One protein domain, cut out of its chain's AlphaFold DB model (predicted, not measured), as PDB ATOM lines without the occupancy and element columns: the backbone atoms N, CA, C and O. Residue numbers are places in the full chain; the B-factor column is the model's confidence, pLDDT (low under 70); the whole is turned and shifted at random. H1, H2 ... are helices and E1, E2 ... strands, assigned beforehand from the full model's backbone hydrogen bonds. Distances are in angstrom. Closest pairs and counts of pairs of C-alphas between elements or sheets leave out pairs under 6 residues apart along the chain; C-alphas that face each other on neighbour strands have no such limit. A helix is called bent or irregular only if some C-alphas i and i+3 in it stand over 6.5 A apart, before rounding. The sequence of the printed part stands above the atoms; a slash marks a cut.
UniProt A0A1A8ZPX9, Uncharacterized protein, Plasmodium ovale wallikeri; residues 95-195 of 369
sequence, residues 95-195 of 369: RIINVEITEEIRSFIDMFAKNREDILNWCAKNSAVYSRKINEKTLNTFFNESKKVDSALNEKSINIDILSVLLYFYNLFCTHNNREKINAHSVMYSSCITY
ATOM      1  N   ARG A  95     -23.249 -36.135  33.292       60.56
ATOM      2  CA  ARG A  95     -23.062 -34.797  32.695       60.56
ATOM      3  C   ARG A  95     -24.352 -34.270  32.048       60.56
ATOM      4  O   ARG A  95     -24.487 -34.254  30.832       60.56
ATOM      5  N   ILE A  96     -25.285 -33.816  32.876       67.94
ATOM      6  CA  ILE A  96     -26.430 -33.000  32.465       67.94
ATOM      7  C   ILE A  96     -25.937 -31.569  32.233       67.94
ATOM      8  O   ILE A  96     -25.255 -31.007  33.089       67.94
ATOM      9  N   ILE A  97     -26.285 -30.980  31.091       72.81
ATOM     10  CA  ILE A  97     -26.016 -29.573  30.788       72.81
ATOM     11  C   ILE A  97     -27.365 -28.861  30.693       72.81
ATOM     12  O   ILE A  97     -28.138 -29.155  29.786       72.81
ATOM     13  N   ASN A  98     -27.645 -27.927  31.606       79.12
ATOM     14  CA  ASN A  98     -28.846 -27.090  31.519       79.12
ATOM     15  C   ASN A  98     -28.481 -25.688  31.034       79.12
ATOM     16  O   ASN A  98     -27.457 -25.129  31.437       79.12
ATOM     17  N   VAL A  99     -29.347 -25.122  30.200       79.94
ATOM     18  CA  VAL A  99     -29.293 -23.731  29.742       79.94
ATOM     19  C   VAL A  99     -30.433 -22.932  30.362       79.94
ATOM     20  O   VAL A  99     -31.533 -23.450  30.551       79.94
ATOM     21  N   GLU A 100     -30.163 -21.675  30.694       81.25
ATOM     22  CA  GLU A 100     -31.145 -20.699  31.169       81.25
ATOM     23  C   GLU A 100     -32.288 -20.529  30.162       81.25
ATOM     24  O   GLU A 100     -32.038 -20.386  28.967       81.25
ATOM     25  N   ILE A 101     -33.542 -20.523  30.628       82.75
ATOM     26  CA  ILE A 101     -34.703 -20.280  29.759       82.75
ATOM     27  C   ILE A 101     -34.836 -18.769  29.531       82.75
ATOM     28  O   ILE A 101     -35.509 -18.057  30.278       82.75
ATOM     29  N   THR A 102     -34.162 -18.289  28.487       86.31
ATOM     30  CA  THR A 102     -34.274 -16.918  27.966       86.31
ATOM     31  C   THR A 102     -35.593 -16.699  27.220       86.31
ATOM     32  O   THR A 102     -36.366 -17.638  27.006       86.31
ATOM     33  N   GLU A 103     -35.881 -15.458  26.818       85.62
ATOM     34  CA  GLU A 103     -37.113 -15.123  26.088       85.62
ATOM     35  C   GLU A 103     -37.225 -15.886  24.759       85.62
ATOM     36  O   GLU A 103     -38.310 -16.349  24.410       85.62
ATOM     37  N   GLU A 104     -36.111 -16.114  24.058       87.25
ATOM     38  CA  GLU A 104     -36.084 -16.873  22.805       87.25
ATOM     39  C   GLU A 104     -36.344 -18.371  23.022       87.25
ATOM     40  O   GLU A 104     -37.109 -18.978  22.267       87.25
ATOM     41  N   ILE A 105     -35.792 -18.964  24.090       87.94
ATOM     42  CA  ILE A 105     -36.105 -20.347  24.481       87.94
ATOM     43  C   ILE A 105     -37.569 -20.458  24.922       87.94
ATOM     44  O   ILE A 105     -38.262 -21.374  24.482       87.94
ATOM     45  N   ARG A 106     -38.082 -19.524  25.733       90.00
ATOM     46  CA  ARG A 106     -39.492 -19.516  26.159       90.00
ATOM     47  C   ARG A 106     -40.445 -19.370  24.968       90.00
ATOM     48  O   ARG A 106     -41.435 -20.093  24.912       90.00
ATOM     49  N   SER A 107     -40.123 -18.503  24.007       90.25
ATOM     50  CA  SER A 107     -40.875 -18.329  22.757       90.25
ATOM     51  C   SER A 107     -40.896 -19.616  21.922       90.25
ATOM     52  O   SER A 107     -41.961 -20.057  21.490       90.25
ATOM     53  N   PHE A 108     -39.749 -20.295  21.782       92.31
ATOM     54  CA  PHE A 108     -39.687 -21.609  21.135       92.31
ATOM     55  C   PHE A 108     -40.541 -22.666  21.861       92.31
ATOM     56  O   PHE A 108     -41.290 -23.389  21.206       92.31
ATOM     57  N   ILE A 109     -40.461 -22.752  23.195       91.31
ATOM     58  CA  ILE A 109     -41.202 -23.736  24.004       91.31
ATOM     59  C   ILE A 109     -42.721 -23.502  23.909       91.31
ATOM     60  O   ILE A 109     -43.463 -24.458  23.696       91.31
ATOM     61  N   ASP A 110     -43.193 -22.255  23.994       90.88
ATOM     62  CA  ASP A 110     -44.614 -21.892  23.844       90.88
ATOM     63  C   ASP A 110     -45.145 -22.205  22.433       90.88
ATOM     64  O   ASP A 110     -46.189 -22.839  22.260       90.88
ATOM     65  N   MET A 111     -44.388 -21.836  21.398       90.56
ATOM     66  CA  MET A 111     -44.727 -22.145  20.011       90.56
ATOM     67  C   MET A 111     -44.694 -23.664  19.729       90.56
ATOM     68  O   MET A 111     -45.540 -24.161  18.976       90.56
ATOM     69  N   PHE A 112     -43.791 -24.423  20.361       92.06
ATOM     70  CA  PHE A 112     -43.804 -25.890  20.320       92.06
ATOM     71  C   PHE A 112     -45.056 -26.447  21.008       92.06
ATOM     72  O   PHE A 112     -45.752 -27.264  20.409       92.06
ATOM     73  N   ALA A 113     -45.381 -25.986  22.223       90.62
ATOM     74  CA  ALA A 113     -46.557 -26.423  22.982       90.62
ATOM     75  C   ALA A 113     -47.854 -26.242  22.174       90.62
ATOM     76  O   ALA A 113     -48.641 -27.180  22.042       90.62
ATOM     77  N   LYS A 114     -48.018 -25.077  21.532       90.94
ATOM     78  CA  LYS A 114     -49.160 -24.747  20.657       90.94
ATOM     79  C   LYS A 114     -49.315 -25.669  19.442       90.94
ATOM     80  O   LYS A 114     -50.434 -25.868  18.987       90.94
ATOM     81  N   ASN A 115     -48.223 -26.232  18.921       89.50
ATOM     82  CA  ASN A 115     -48.239 -27.163  17.782       89.50
ATOM     83  C   ASN A 115     -48.055 -28.635  18.219       89.50
ATOM     84  O   ASN A 115     -47.927 -29.516  17.368       89.50
ATOM     85  N   ARG A 116     -48.003 -28.923  19.530       90.81
ATOM     86  CA  ARG A 116     -47.535 -30.207  20.079       90.81
ATOM     87  C   ARG A 116     -48.267 -31.408  19.499       90.81
ATOM     88  O   ARG A 116     -47.620 -32.374  19.107       90.81
ATOM     89  N   GLU A 117     -49.594 -31.376  19.474       90.75
ATOM     90  CA  GLU A 117     -50.389 -32.534  19.060       90.75
ATOM     91  C   GLU A 117     -50.180 -32.860  17.579       90.75
ATOM     92  O   GLU A 117     -49.966 -34.024  17.244       90.75
ATOM     93  N   ASP A 118     -50.116 -31.850  16.708       90.62
ATOM     94  CA  ASP A 118     -49.790 -32.030  15.290       90.62
ATOM     95  C   ASP A 118     -48.378 -32.590  15.095       90.62
ATOM     96  O   ASP A 118     -48.192 -33.527  14.315       90.62
ATOM     97  N   ILE A 119     -47.386 -32.068  15.828       90.62
ATOM     98  CA  ILE A 119     -45.998 -32.550  15.772       90.62
ATOM     99  C   ILE A 119     -45.932 -34.021  16.205       90.62
ATOM    100  O   ILE A 119     -45.355 -34.844  15.495       90.62
ATOM    101  N   LEU A 120     -46.546 -34.381  17.337       90.69
ATOM    102  CA  LEU A 120     -46.532 -35.751  17.858       90.69
ATOM    103  C   LEU A 120     -47.290 -36.727  16.948       90.69
ATOM    104  O   LEU A 120     -46.774 -37.810  16.657       90.69
ATOM    105  N   ASN A 121     -48.467 -36.336  16.449       90.19
ATOM    106  CA  ASN A 121     -49.251 -37.119  15.493       90.19
ATOM    107  C   ASN A 121     -48.501 -37.321  14.171       90.19
ATOM    108  O   ASN A 121     -48.542 -38.412  13.595       90.19
ATOM    109  N   TRP A 122     -47.807 -36.289  13.684       89.94
ATOM    110  CA  TRP A 122     -46.995 -36.379  12.478       89.94
ATOM    111  C   TRP A 122     -45.787 -37.299  12.682       89.94
ATOM    112  O   TRP A 122     -45.576 -38.196  11.865       89.94
ATOM    113  N   CYS A 123     -45.046 -37.146  13.785       88.06
ATOM    114  CA  CYS A 123     -43.907 -38.004  14.119       88.06
ATOM    115  C   CYS A 123     -44.327 -39.478  14.210       88.06
ATOM    116  O   CYS A 123     -43.752 -40.323  13.526       88.06
ATOM    117  N   ALA A 124     -45.383 -39.788  14.972       86.81
ATOM    118  CA  ALA A 124     -45.886 -41.154  15.128       86.81
ATOM    119  C   ALA A 124     -46.239 -41.819  13.781       86.81
ATOM    120  O   ALA A 124     -45.896 -42.980  13.559       86.81
ATOM    121  N   LYS A 125     -46.862 -41.071  12.857       87.69
ATOM    122  CA  LYS A 125     -47.214 -41.548  11.507       87.69
ATOM    123  C   LYS A 125     -46.010 -41.679  10.563       87.69
ATOM    124  O   LYS A 125     -46.039 -42.520   9.673       87.69
ATOM    125  N   ASN A 126     -44.961 -40.876  10.750       86.19
ATOM    126  CA  ASN A 126     -43.815 -40.770   9.835       86.19
ATOM    127  C   ASN A 126     -42.512 -41.357  10.406       86.19
ATOM    128  O   ASN A 126     -41.424 -41.043   9.924       86.19
ATOM    129  N   SER A 127     -42.601 -42.244  11.399       81.88
ATOM    130  CA  SER A 127     -41.449 -42.863  12.074       81.88
ATOM    131  C   SER A 127     -40.420 -43.483  11.115       81.88
ATOM    132  O   SER A 127     -39.214 -43.340  11.322       81.88
ATOM    133  N   ALA A 128     -40.872 -44.084  10.011       81.62
ATOM    134  CA  ALA A 128     -40.019 -44.654   8.964       81.62
ATOM    135  C   ALA A 128     -39.099 -43.634   8.251       81.62
ATOM    136  O   ALA A 128     -38.064 -44.023   7.711       81.62
ATOM    137  N   VAL A 129     -39.439 -42.338   8.263       80.19
ATOM    138  CA  VAL A 129     -38.644 -41.263   7.636       80.19
ATOM    139  C   VAL A 129     -37.354 -40.989   8.420       80.19
ATOM    140  O   VAL A 129     -36.340 -40.602   7.838       80.19
ATOM    141  N   TYR A 130     -37.372 -41.203   9.740       80.75
ATOM    142  CA  TYR A 130     -36.284 -40.815  10.640       80.75
ATOM    143  C   TYR A 130     -35.718 -41.948  11.511       80.75
ATOM    144  O   TYR A 130     -34.651 -41.771  12.096       80.75
ATOM    145  N   SER A 131     -36.346 -43.128  11.562       78.75
ATOM    146  CA  SER A 131     -35.880 -44.287  12.348       78.75
ATOM    147  C   SER A 131     -34.457 -44.752  12.011       78.75
ATOM    148  O   SER A 131     -33.757 -45.276  12.869       78.75
ATOM    149  N   ARG A 132     -33.977 -44.501  10.784       80.00
ATOM    150  CA  ARG A 132     -32.580 -44.763  10.376       80.00
ATOM    151  C   ARG A 132     -31.558 -43.745  10.907       80.00
ATOM    152  O   ARG A 132     -30.364 -43.942  10.716       80.00
ATOM    153  N   LYS A 133     -32.009 -42.633  11.502       81.69
ATOM    154  CA  LYS A 133     -31.172 -41.518  11.989       81.69
ATOM    155  C   LYS A 133     -31.328 -41.240  13.487       81.69
ATOM    156  O   LYS A 133     -30.500 -40.534  14.050       81.69
ATOM    157  N   ILE A 134     -32.374 -41.767  14.123       83.44
ATOM    158  CA  ILE A 134     -32.701 -41.530  15.532       83.44
ATOM    159  C   ILE A 134     -32.873 -42.881  16.217       83.44
ATOM    160  O   ILE A 134     -33.668 -43.704  15.770       83.44
ATOM    161  N   ASN A 135     -32.141 -43.101  17.307       84.19
ATOM    162  CA  ASN A 135     -32.292 -44.311  18.108       84.19
ATOM    163  C   ASN A 135     -33.590 -44.272  18.941       84.19
ATOM    164  O   ASN A 135     -34.118 -43.206  19.271       84.19
ATOM    165  N   GLU A 136     -34.080 -45.450  19.322       81.31
ATOM    166  CA  GLU A 136     -35.335 -45.608  20.065       81.31
ATOM    167  C   GLU A 136     -35.334 -44.866  21.415       81.31
ATOM    168  O   GLU A 136     -36.338 -44.270  21.798       81.31
ATOM    169  N   LYS A 137     -34.190 -44.812  22.110       83.50
ATOM    170  CA  LYS A 137     -34.047 -44.094  23.386       83.50
ATOM    171  C   LYS A 137     -34.313 -42.595  23.217       83.50
ATOM    172  O   LYS A 137     -35.100 -42.039  23.975       83.50
ATOM    173  N   THR A 138     -33.727 -41.955  22.204       81.56
ATOM    174  CA  THR A 138     -33.971 -40.540  21.873       81.56
ATOM    175  C   THR A 138     -35.424 -40.293  21.454       81.56
ATOM    176  O   THR A 138     -35.998 -39.273  21.832       81.56
ATOM    177  N   LEU A 139     -36.048 -41.231  20.732       83.75
ATOM    178  CA  LEU A 139     -37.464 -41.141  20.362       83.75
ATOM    179  C   LEU A 139     -38.393 -41.243  21.587       83.75
ATOM    180  O   LEU A 139     -39.329 -40.457  21.725       83.75
ATOM    181  N   ASN A 140     -38.099 -42.154  22.514       84.50
ATOM    182  CA  ASN A 140     -38.845 -42.309  23.761       84.50
ATOM    183  C   ASN A 140     -38.640 -41.103  24.697       84.50
ATOM    184  O   ASN A 140     -39.601 -40.634  25.303       84.50
ATOM    185  N   THR A 141     -37.431 -40.526  24.756       83.94
ATOM    186  CA  THR A 141     -37.195 -39.227  25.412       83.94
ATOM    187  C   THR A 141     -38.046 -38.128  24.775       83.94
ATOM    188  O   THR A 141     -38.737 -37.418  25.499       83.94
ATOM    189  N   PHE A 142     -38.085 -38.019  23.443       87.50
ATOM    190  CA  PHE A 142     -38.918 -37.024  22.761       87.50
ATOM    191  C   PHE A 142     -40.405 -37.143  23.128       87.50
ATOM    192  O   PHE A 142     -41.007 -36.154  23.546       87.50
ATOM    193  N   PHE A 143     -40.998 -38.338  23.033       86.69
ATOM    194  CA  PHE A 143     -42.417 -38.542  23.355       86.69
ATOM    195  C   PHE A 143     -42.752 -38.352  24.843       86.69
ATOM    196  O   PHE A 143     -43.882 -37.978  25.164       86.69
ATOM    197  N   ASN A 144     -41.804 -38.596  25.752       85.75
ATOM    198  CA  ASN A 144     -42.014 -38.412  27.188       85.75
ATOM    199  C   ASN A 144     -41.837 -36.955  27.625       85.75
ATOM    200  O   ASN A 144     -42.674 -36.443  28.367       85.75
ATOM    201  N   GLU A 145     -40.809 -36.260  27.137       84.62
ATOM    202  CA  GLU A 145     -40.559 -34.865  27.512       84.62
ATOM    203  C   GLU A 145     -41.477 -33.887  26.762       84.62
ATOM    204  O   GLU A 145     -41.881 -32.883  27.339       84.62
ATOM    205  N   SER A 146     -41.953 -34.217  25.549       82.81
ATOM    206  CA  SER A 146     -42.982 -33.418  24.849       82.81
ATOM    207  C   SER A 146     -44.279 -33.260  25.656       82.81
ATOM    208  O   SER A 146     -44.959 -32.237  25.559       82.81
ATOM    209  N   LYS A 147     -44.618 -34.246  26.498       85.06
ATOM    210  CA  LYS A 147     -45.770 -34.184  27.419       85.06
ATOM    211  C   LYS A 147     -45.538 -33.233  28.602       85.06
ATOM    212  O   LYS A 147     -46.504 -32.828  29.233       85.06
ATOM    213  N   LYS A 148     -44.282 -32.866  28.888       84.62
ATOM    214  CA  LYS A 148     -43.858 -31.979  29.989       84.62
ATOM    215  C   LYS A 148     -43.412 -30.585  29.523       84.62
ATOM    216  O   LYS A 148     -42.986 -29.779  30.350       84.62
ATOM    217  N   VAL A 149     -43.513 -30.277  28.228       84.31
ATOM    218  CA  VAL A 149     -43.163 -28.959  27.657       84.31
ATOM    219  C   VAL A 149     -43.895 -27.817  28.375       84.31
ATOM    220  O   VAL A 149     -43.288 -26.789  28.662       84.31
ATOM    221  N   ASP A 150     -45.158 -28.026  28.760       79.94
ATOM    222  CA  ASP A 150     -45.968 -27.017  29.459       79.94
ATOM    223  C   ASP A 150     -45.411 -26.696  30.861       79.94
ATOM    224  O   ASP A 150     -45.429 -25.544  31.292       79.94
ATOM    225  N   SER A 151     -44.860 -27.691  31.569       78.38
ATOM    226  CA  SER A 151     -44.156 -27.480  32.844       78.38
ATOM    227  C   SER A 151     -42.829 -26.739  32.658       78.38
ATOM    228  O   SER A 151     -42.529 -25.856  33.461       78.38
ATOM    229  N   ALA A 152     -42.088 -27.008  31.576       76.06
ATOM    230  CA  ALA A 152     -40.802 -26.357  31.303       76.06
ATOM    231  C   ALA A 152     -40.919 -24.828  31.137       76.06
ATOM    232  O   ALA A 152     -39.979 -24.108  31.459       76.06
ATOM    233  N   LEU A 153     -42.081 -24.298  30.725       77.06
ATOM    234  CA  LEU A 153     -42.338 -22.847  30.683       77.06
ATOM    235  C   LEU A 153     -42.212 -22.158  32.054       77.06
ATOM    236  O   LEU A 153     -41.916 -20.958  32.101       77.06
ATOM    237  N   ASN A 154     -42.427 -22.900  33.147       77.44
ATOM    238  CA  ASN A 154     -42.358 -22.420  34.530       77.44
ATOM    239  C   ASN A 154     -40.987 -22.660  35.188       77.44
ATOM    240  O   ASN A 154     -40.734 -22.168  36.289       77.44
ATOM    241  N   GLU A 155     -40.100 -23.415  34.537       79.50
ATOM    242  CA  GLU A 155     -38.753 -23.695  35.031       79.50
ATOM    243  C   GLU A 155     -37.791 -22.530  34.730       79.50
ATOM    244  O   GLU A 155     -38.079 -21.631  33.936       79.50
ATOM    245  N   LYS A 156     -36.625 -22.522  35.391       79.00
ATOM    246  CA  LYS A 156     -35.565 -21.518  35.156       79.00
ATOM    247  C   LYS A 156     -34.533 -21.958  34.115       79.00
ATOM    248  O   LYS A 156     -33.818 -21.122  33.567       79.00
ATOM    249  N   SER A 157     -34.417 -23.260  33.863       80.19
ATOM    250  CA  SER A 157     -33.411 -23.819  32.961       80.19
ATOM    251  C   SER A 157     -33.851 -25.166  32.405       80.19
ATOM    252  O   SER A 157     -34.319 -25.997  33.176       80.19
ATOM    253  N   ILE A 158     -33.616 -25.406  31.116       83.44
ATOM    254  CA  ILE A 158     -33.934 -26.662  30.424       83.44
ATOM    255  C   ILE A 158     -32.650 -27.435  30.095       83.44
ATOM    256  O   ILE A 158     -31.619 -26.838  29.783       83.44
ATOM    257  N   ASN A 159     -32.698 -28.768  30.138       84.44
ATOM    258  CA  ASN A 159     -31.595 -29.615  29.676       84.44
ATOM    259  C   ASN A 159     -31.384 -29.431  28.159       84.44
ATOM    260  O   ASN A 159     -32.324 -29.579  27.371       84.44
ATOM    261  N   ILE A 160     -30.146 -29.141  27.748       84.94
ATOM    262  CA  ILE A 160     -29.776 -28.882  26.352       84.94
ATOM    263  C   ILE A 160     -30.056 -30.076  25.430       84.94
ATOM    264  O   ILE A 160     -30.411 -29.865  24.272       84.94
ATOM    265  N   ASP A 161     -29.970 -31.312  25.930       82.62
ATOM    266  CA  ASP A 161     -30.283 -32.519  25.158       82.62
ATOM    267  C   ASP A 161     -31.781 -32.567  24.826       82.62
ATOM    268  O   ASP A 161     -32.165 -32.825  23.685       82.62
ATOM    269  N   ILE A 162     -32.636 -32.247  25.806       86.50
ATOM    270  CA  ILE A 162     -34.095 -32.187  25.631       86.50
ATOM    271  C   ILE A 162     -34.446 -31.065  24.649       86.50
ATOM    272  O   ILE A 162     -35.161 -31.304  23.677       86.50
ATOM    273  N   LEU A 163     -33.893 -29.863  24.848       88.75
ATOM    274  CA  LEU A 163     -34.110 -28.715  23.962       88.75
ATOM    275  C   LEU A 163     -33.656 -29.004  22.518       88.75
ATOM    276  O   LEU A 163     -34.375 -28.688  21.572       88.75
ATOM    277  N   SER A 164     -32.507 -29.662  22.340       88.06
ATOM    278  CA  SER A 164     -31.980 -30.047  21.022       88.06
ATOM    279  C   SER A 164     -32.856 -31.091  20.326       88.06
ATOM    280  O   SER A 164     -33.082 -31.004  19.120       88.06
ATOM    281  N   VAL A 165     -33.393 -32.057  21.077       88.94
ATOM    282  CA  VAL A 165     -34.326 -33.070  20.559       88.94
ATOM    283  C   VAL A 165     -35.670 -32.439  20.167       88.94
ATOM    284  O   VAL A 165     -36.181 -32.734  19.086       88.94
ATOM    285  N   LEU A 166     -36.212 -31.519  20.975       91.06
ATOM    286  CA  LEU A 166     -37.421 -30.756  20.632       91.06
ATOM    287  C   LEU A 166     -37.215 -29.913  19.360       91.06
ATOM    288  O   LEU A 166     -38.028 -29.988  18.438       91.06
ATOM    289  N   LEU A 167     -36.101 -29.171  19.266       91.50
ATOM    290  CA  LEU A 167     -35.718 -28.391  18.078       91.50
ATOM    291  C   LEU A 167     -35.577 -29.265  16.826       91.50
ATOM    292  O   LEU A 167     -36.031 -28.876  15.749       91.50
ATOM    293  N   TYR A 168     -34.974 -30.450  16.956       91.06
ATOM    294  CA  TYR A 168     -34.821 -31.391  15.850       91.06
ATOM    295  C   TYR A 168     -36.182 -31.827  15.289       91.06
ATOM    296  O   TYR A 168     -36.430 -31.681  14.089       91.06
ATOM    297  N   PHE A 169     -37.078 -32.339  16.141       89.62
ATOM    298  CA  PHE A 169     -38.378 -32.845  15.689       89.62
ATOM    299  C   PHE A 169     -39.301 -31.722  15.201       89.62
ATOM    300  O   PHE A 169     -40.004 -31.911  14.208       89.62
ATOM    301  N   TYR A 170     -39.232 -30.534  15.812       91.44
ATOM    302  CA  TYR A 170     -39.910 -29.338  15.308       91.44
ATOM    303  C   TYR A 170     -39.454 -28.983  13.884       91.44
ATOM    304  O   TYR A 170     -40.271 -28.837  12.977       91.44
ATOM    305  N   ASN A 171     -38.141 -28.918  13.646       91.81
ATOM    306  CA  ASN A 171     -37.599 -28.614  12.321       91.81
ATOM    307  C   ASN A 171     -37.887 -29.712  11.287       91.81
ATOM    308  O   ASN A 171     -38.028 -29.410  10.098       91.81
ATOM    309  N   LEU A 172     -38.015 -30.971  11.711       89.31
ATOM    310  CA  LEU A 172     -38.437 -32.071  10.843       89.31
ATOM    311  C   LEU A 172     -39.909 -31.910  10.412       89.31
ATOM    312  O   LEU A 172     -40.206 -31.982   9.219       89.31
ATOM    313  N   PHE A 173     -40.799 -31.575  11.352       90.00
ATOM    314  CA  PHE A 173     -42.205 -31.237  11.092       90.00
ATOM    315  C   PHE A 173     -42.354 -30.003  10.181       90.00
ATOM    316  O   PHE A 173     -43.099 -30.047   9.201       90.00
ATOM    317  N   CYS A 174     -41.594 -28.927  10.421       89.38
ATOM    318  CA  CYS A 174     -41.580 -27.761   9.529       89.38
ATOM    319  C   CYS A 174     -41.101 -28.109   8.115       89.38
ATOM    320  O   CYS A 174     -41.682 -27.628   7.145       89.38
ATOM    321  N   THR A 175     -40.101 -28.992   7.987       87.19
ATOM    322  CA  THR A 175     -39.604 -29.462   6.682       87.19
ATOM    323  C   THR A 175     -40.689 -30.181   5.878       87.19
ATOM    324  O   THR A 175     -40.763 -29.985   4.673       87.19
ATOM    325  N   HIS A 176     -41.536 -30.988   6.524       84.94
ATOM    326  CA  HIS A 176     -42.661 -31.651   5.856       84.94
ATOM    327  C   HIS A 176     -43.773 -30.669   5.460       84.94
ATOM    328  O   HIS A 176     -44.351 -30.775   4.384       84.94
ATOM    329  N   ASN A 177     -44.073 -29.703   6.329       86.00
ATOM    330  CA  ASN A 177     -45.201 -28.784   6.165       86.00
ATOM    331  C   ASN A 177     -44.845 -27.489   5.412       86.00
ATOM    332  O   ASN A 177     -45.610 -26.528   5.477       86.00
ATOM    333  N   ASN A 178     -43.686 -27.440   4.739       85.69
ATOM    334  CA  ASN A 178     -43.143 -26.260   4.050       85.69
ATOM    335  C   ASN A 178     -43.146 -24.976   4.909       85.69
ATOM    336  O   ASN A 178     -43.339 -23.873   4.400       85.69
ATOM    337  N   ARG A 179     -42.931 -25.118   6.224       87.94
ATOM    338  CA  ARG A 179     -42.789 -23.999   7.167       87.94
ATOM    339  C   ARG A 179     -41.313 -23.646   7.356       87.94
ATOM    340  O   ARG A 179     -40.428 -24.486   7.172       87.94
ATOM    341  N   GLU A 180     -41.053 -22.410   7.772       87.62
ATOM    342  CA  GLU A 180     -39.708 -21.961   8.131       87.62
ATOM    343  C   GLU A 180     -39.115 -22.806   9.275       87.62
ATOM    344  O   GLU A 180     -39.827 -23.304  10.155       87.62
ATOM    345  N   LYS A 181     -37.792 -23.003   9.234       89.81
ATOM    346  CA  LYS A 181     -37.046 -23.794  10.218       89.81
ATOM    347  C   LYS A 181     -36.364 -22.865  11.206       89.81
ATOM    348  O   LYS A 181     -35.741 -21.884  10.815       89.81
ATOM    349  N   ILE A 182     -36.413 -23.221  12.480       88.25
ATOM    350  CA  ILE A 182     -35.792 -22.445  13.545       88.25
ATOM    351  C   ILE A 182     -34.309 -22.797  13.632       88.25
ATOM    352  O   ILE A 182     -33.929 -23.956  13.811       88.25
ATOM    353  N   ASN A 183     -33.462 -21.777  13.525       86.81
ATOM    354  CA  ASN A 183     -32.030 -21.915  13.730       86.81
ATOM    355  C   ASN A 183     -31.743 -22.108  15.232       86.81
ATOM    356  O   ASN A 183     -32.058 -21.245  16.050       86.81
ATOM    357  N   ALA A 184     -31.111 -23.226  15.600       83.75
ATOM    358  CA  ALA A 184     -30.749 -23.502  16.992       83.75
ATOM    359  C   ALA A 184     -29.846 -22.404  17.590       83.75
ATOM    360  O   ALA A 184     -29.971 -22.083  18.769       83.75
ATOM    361  N   HIS A 185     -29.003 -21.760  16.772       81.12
ATOM    362  CA  HIS A 185     -28.185 -20.632  17.216       81.12
ATOM    363  C   HIS A 185     -29.042 -19.433  17.644       81.12
ATOM    364  O   HIS A 185     -28.776 -18.854  18.689       81.12
ATOM    365  N   SER A 186     -30.089 -19.055  16.898       81.62
ATOM    366  CA  SER A 186     -30.941 -17.913  17.277       81.62
ATOM    367  C   SER A 186     -31.853 -18.202  18.472       81.62
ATOM    368  O   SER A 186     -32.370 -17.264  19.066       81.62
ATOM    369  N   VAL A 187     -32.026 -19.472  18.850       84.06
ATOM    370  CA  VAL A 187     -32.706 -19.864  20.097       84.06
ATOM    371  C   VAL A 187     -31.754 -19.850  21.296       84.06
ATOM    372  O   VAL A 187     -32.187 -19.526  22.391       84.06
ATOM    373  N   MET A 188     -30.469 -20.177  21.106       79.25
ATOM    374  CA  MET A 188     -29.503 -20.350  22.205       79.25
ATOM    375  C   MET A 188     -28.511 -19.186  22.403       79.25
ATOM    376  O   MET A 188     -27.787 -19.189  23.393       79.25
ATOM    377  N   TYR A 189     -28.417 -18.207  21.490       75.31
ATOM    378  CA  TYR A 189     -27.352 -17.180  21.529       75.31
ATOM    379  C   TYR A 189     -27.368 -16.285  22.785       75.31
ATOM    380  O   TYR A 189     -26.324 -15.753  23.163       75.31
ATOM    381  N   SER A 190     -28.540 -16.094  23.398       74.56
ATOM    382  CA  SER A 190     -28.745 -15.295  24.610       74.56
ATOM    383  C   SER A 190     -28.529 -16.099  25.899       74.56
ATOM    384  O   SER A 190     -28.370 -15.517  26.969       74.56
ATOM    385  N   SER A 191     -28.532 -17.433  25.813       74.62
ATOM    386  CA  SER A 191     -28.718 -18.337  26.950       74.62
ATOM    387  C   SER A 191     -27.395 -18.759  27.592       74.62
ATOM    388  O   SER A 191     -26.490 -19.273  26.930       74.62
ATOM    389  N   CYS A 192     -27.287 -18.617  28.913       71.81
ATOM    390  CA  CYS A 192     -26.130 -19.100  29.667       71.81
ATOM    391  C   CYS A 192     -26.296 -20.568  30.094       71.81
ATOM    392  O   CYS A 192     -27.401 -21.019  30.396       71.81
ATOM    393  N   ILE A 193     -25.193 -21.324  30.178       72.44
ATOM    394  CA  ILE A 193     -25.203 -22.649  30.822       72.44
ATOM    395  C   ILE A 193     -25.291 -22.434  32.336       72.44
ATOM    396  O   ILE A 193     -24.342 -21.945  32.948       72.44
ATOM    397  N   THR A 194     -26.415 -22.823  32.935       66.56
ATOM    398  CA  THR A 194     -26.649 -22.731  34.385       66.56
ATOM    399  C   THR A 194     -26.081 -23.928  35.142       66.56
ATOM    400  O   THR A 194     -25.775 -23.818  36.325       66.56
ATOM    401  N   TYR A 195     -25.925 -25.074  34.470       63.91
ATOM    402  CA  TYR A 195     -25.588 -26.347  35.104       63.91
ATOM    403  C   TYR A 195     -24.747 -27.247  34.191       63.91
ATOM    404  O   TYR A 195     -24.986 -27.285  32.985       63.91
TER     405      TYR A 195
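AT A GLANCE: This is residues 95 to 195 of the 369 residues of an uncharacterized protein of Plasmodium ovale wallikeri (UniProt A0A1A8ZPX9). A small sheet of three short strands, E2, E1 and E3, sits at one end of a mostly helical body, and the long helix H5 starts at this sheet and runs through the middle of the body. H4 and H2 cross H5 on one side, H1 passes close to it and touches H4, short H6 touches H1, and H3 lies at the far end from the sheet. The printed part has 101 residues, with six named helices and three named strands in the order E1 H1 H2 H3 H4 E2 H5 H6 E3. The sheet's order is E2, E1, E3, all antiparallel, and the class is mostly helix. The whole is compact, with a radius of gyration of the C-alphas of 13.1 A and spans of 36 by 29 by 22 A.

IN THESE COORDINATES: In the sheet, E1 is residues 98 to 100, beginning at C-alpha 98 (-28.846, -27.090, 31.519) and 6.8 A long; E2 is 157 to 159, 6.9 A; E3 is 193 to 195, 5.7 A, ending at C-alpha 195 (-25.588, -26.347, 35.104). H5, residues 160 to 176, is 24.4 A long and ends at C-alpha 176 (-42.661, -31.651, 5.856). H4, 136 to 152, is 23.0 A; H1, 103 to 114, 16.3 A; H2, 116 to 125, 14.2 A; H6, 184 to 188, 6.2 A; H3, 127 to 130, 5.7 A.

HOW THE PARTS SIT: E1 is the inner strand: N 99 and O 158 of E2 are 2.9 A apart, and N 194 of E3 and O 98 are 2.9 A apart, within hydrogen-bond range. E2, H5, H6 and E3 form a split strand-helix-strand unit, two strands of one sheet joined through helices with E1 between them in the sheet, and its crossover is right-handed. H5 only grazes the sheet, with residues 160 to 163. With residues 162 to 166 alone it touches H4, about perpendicular at 81 degrees, closest at C-alphas Phe 142 and Val 165, 6.4 A. With residues 169 to 173 alone it touches H2, only just about perpendicular at 72 degrees, closest at C-alphas Ile 119 and Phe 173, 6.2 A. H1 touches H4 at 75 degrees, about perpendicular, closest at C-alphas Ala 113 and Val 149, 6.3 A, and touches H6, closest at C-alphas Glu 104 and Val 187, 5.3 A. H3 and H5 are apart. H4 has a kink of 47 degrees near residue 146 and is irregular, with C-alphas 147 and 150 7.5 A apart. Every O i to N i+4 pair is within hydrogen-bond range in H1, H2, H5 and H6; in H4 9 of 13 are, and H3 is too short for one.

THE WHOLE: The C-alphas farthest apart are those of Ala 128 and Thr 194, 36.1 A. The printed part has no cut, and no link is long. Mean pLDDT of the printed part is 84.1; residues 95 to 96 and 194 to 195 are under 70.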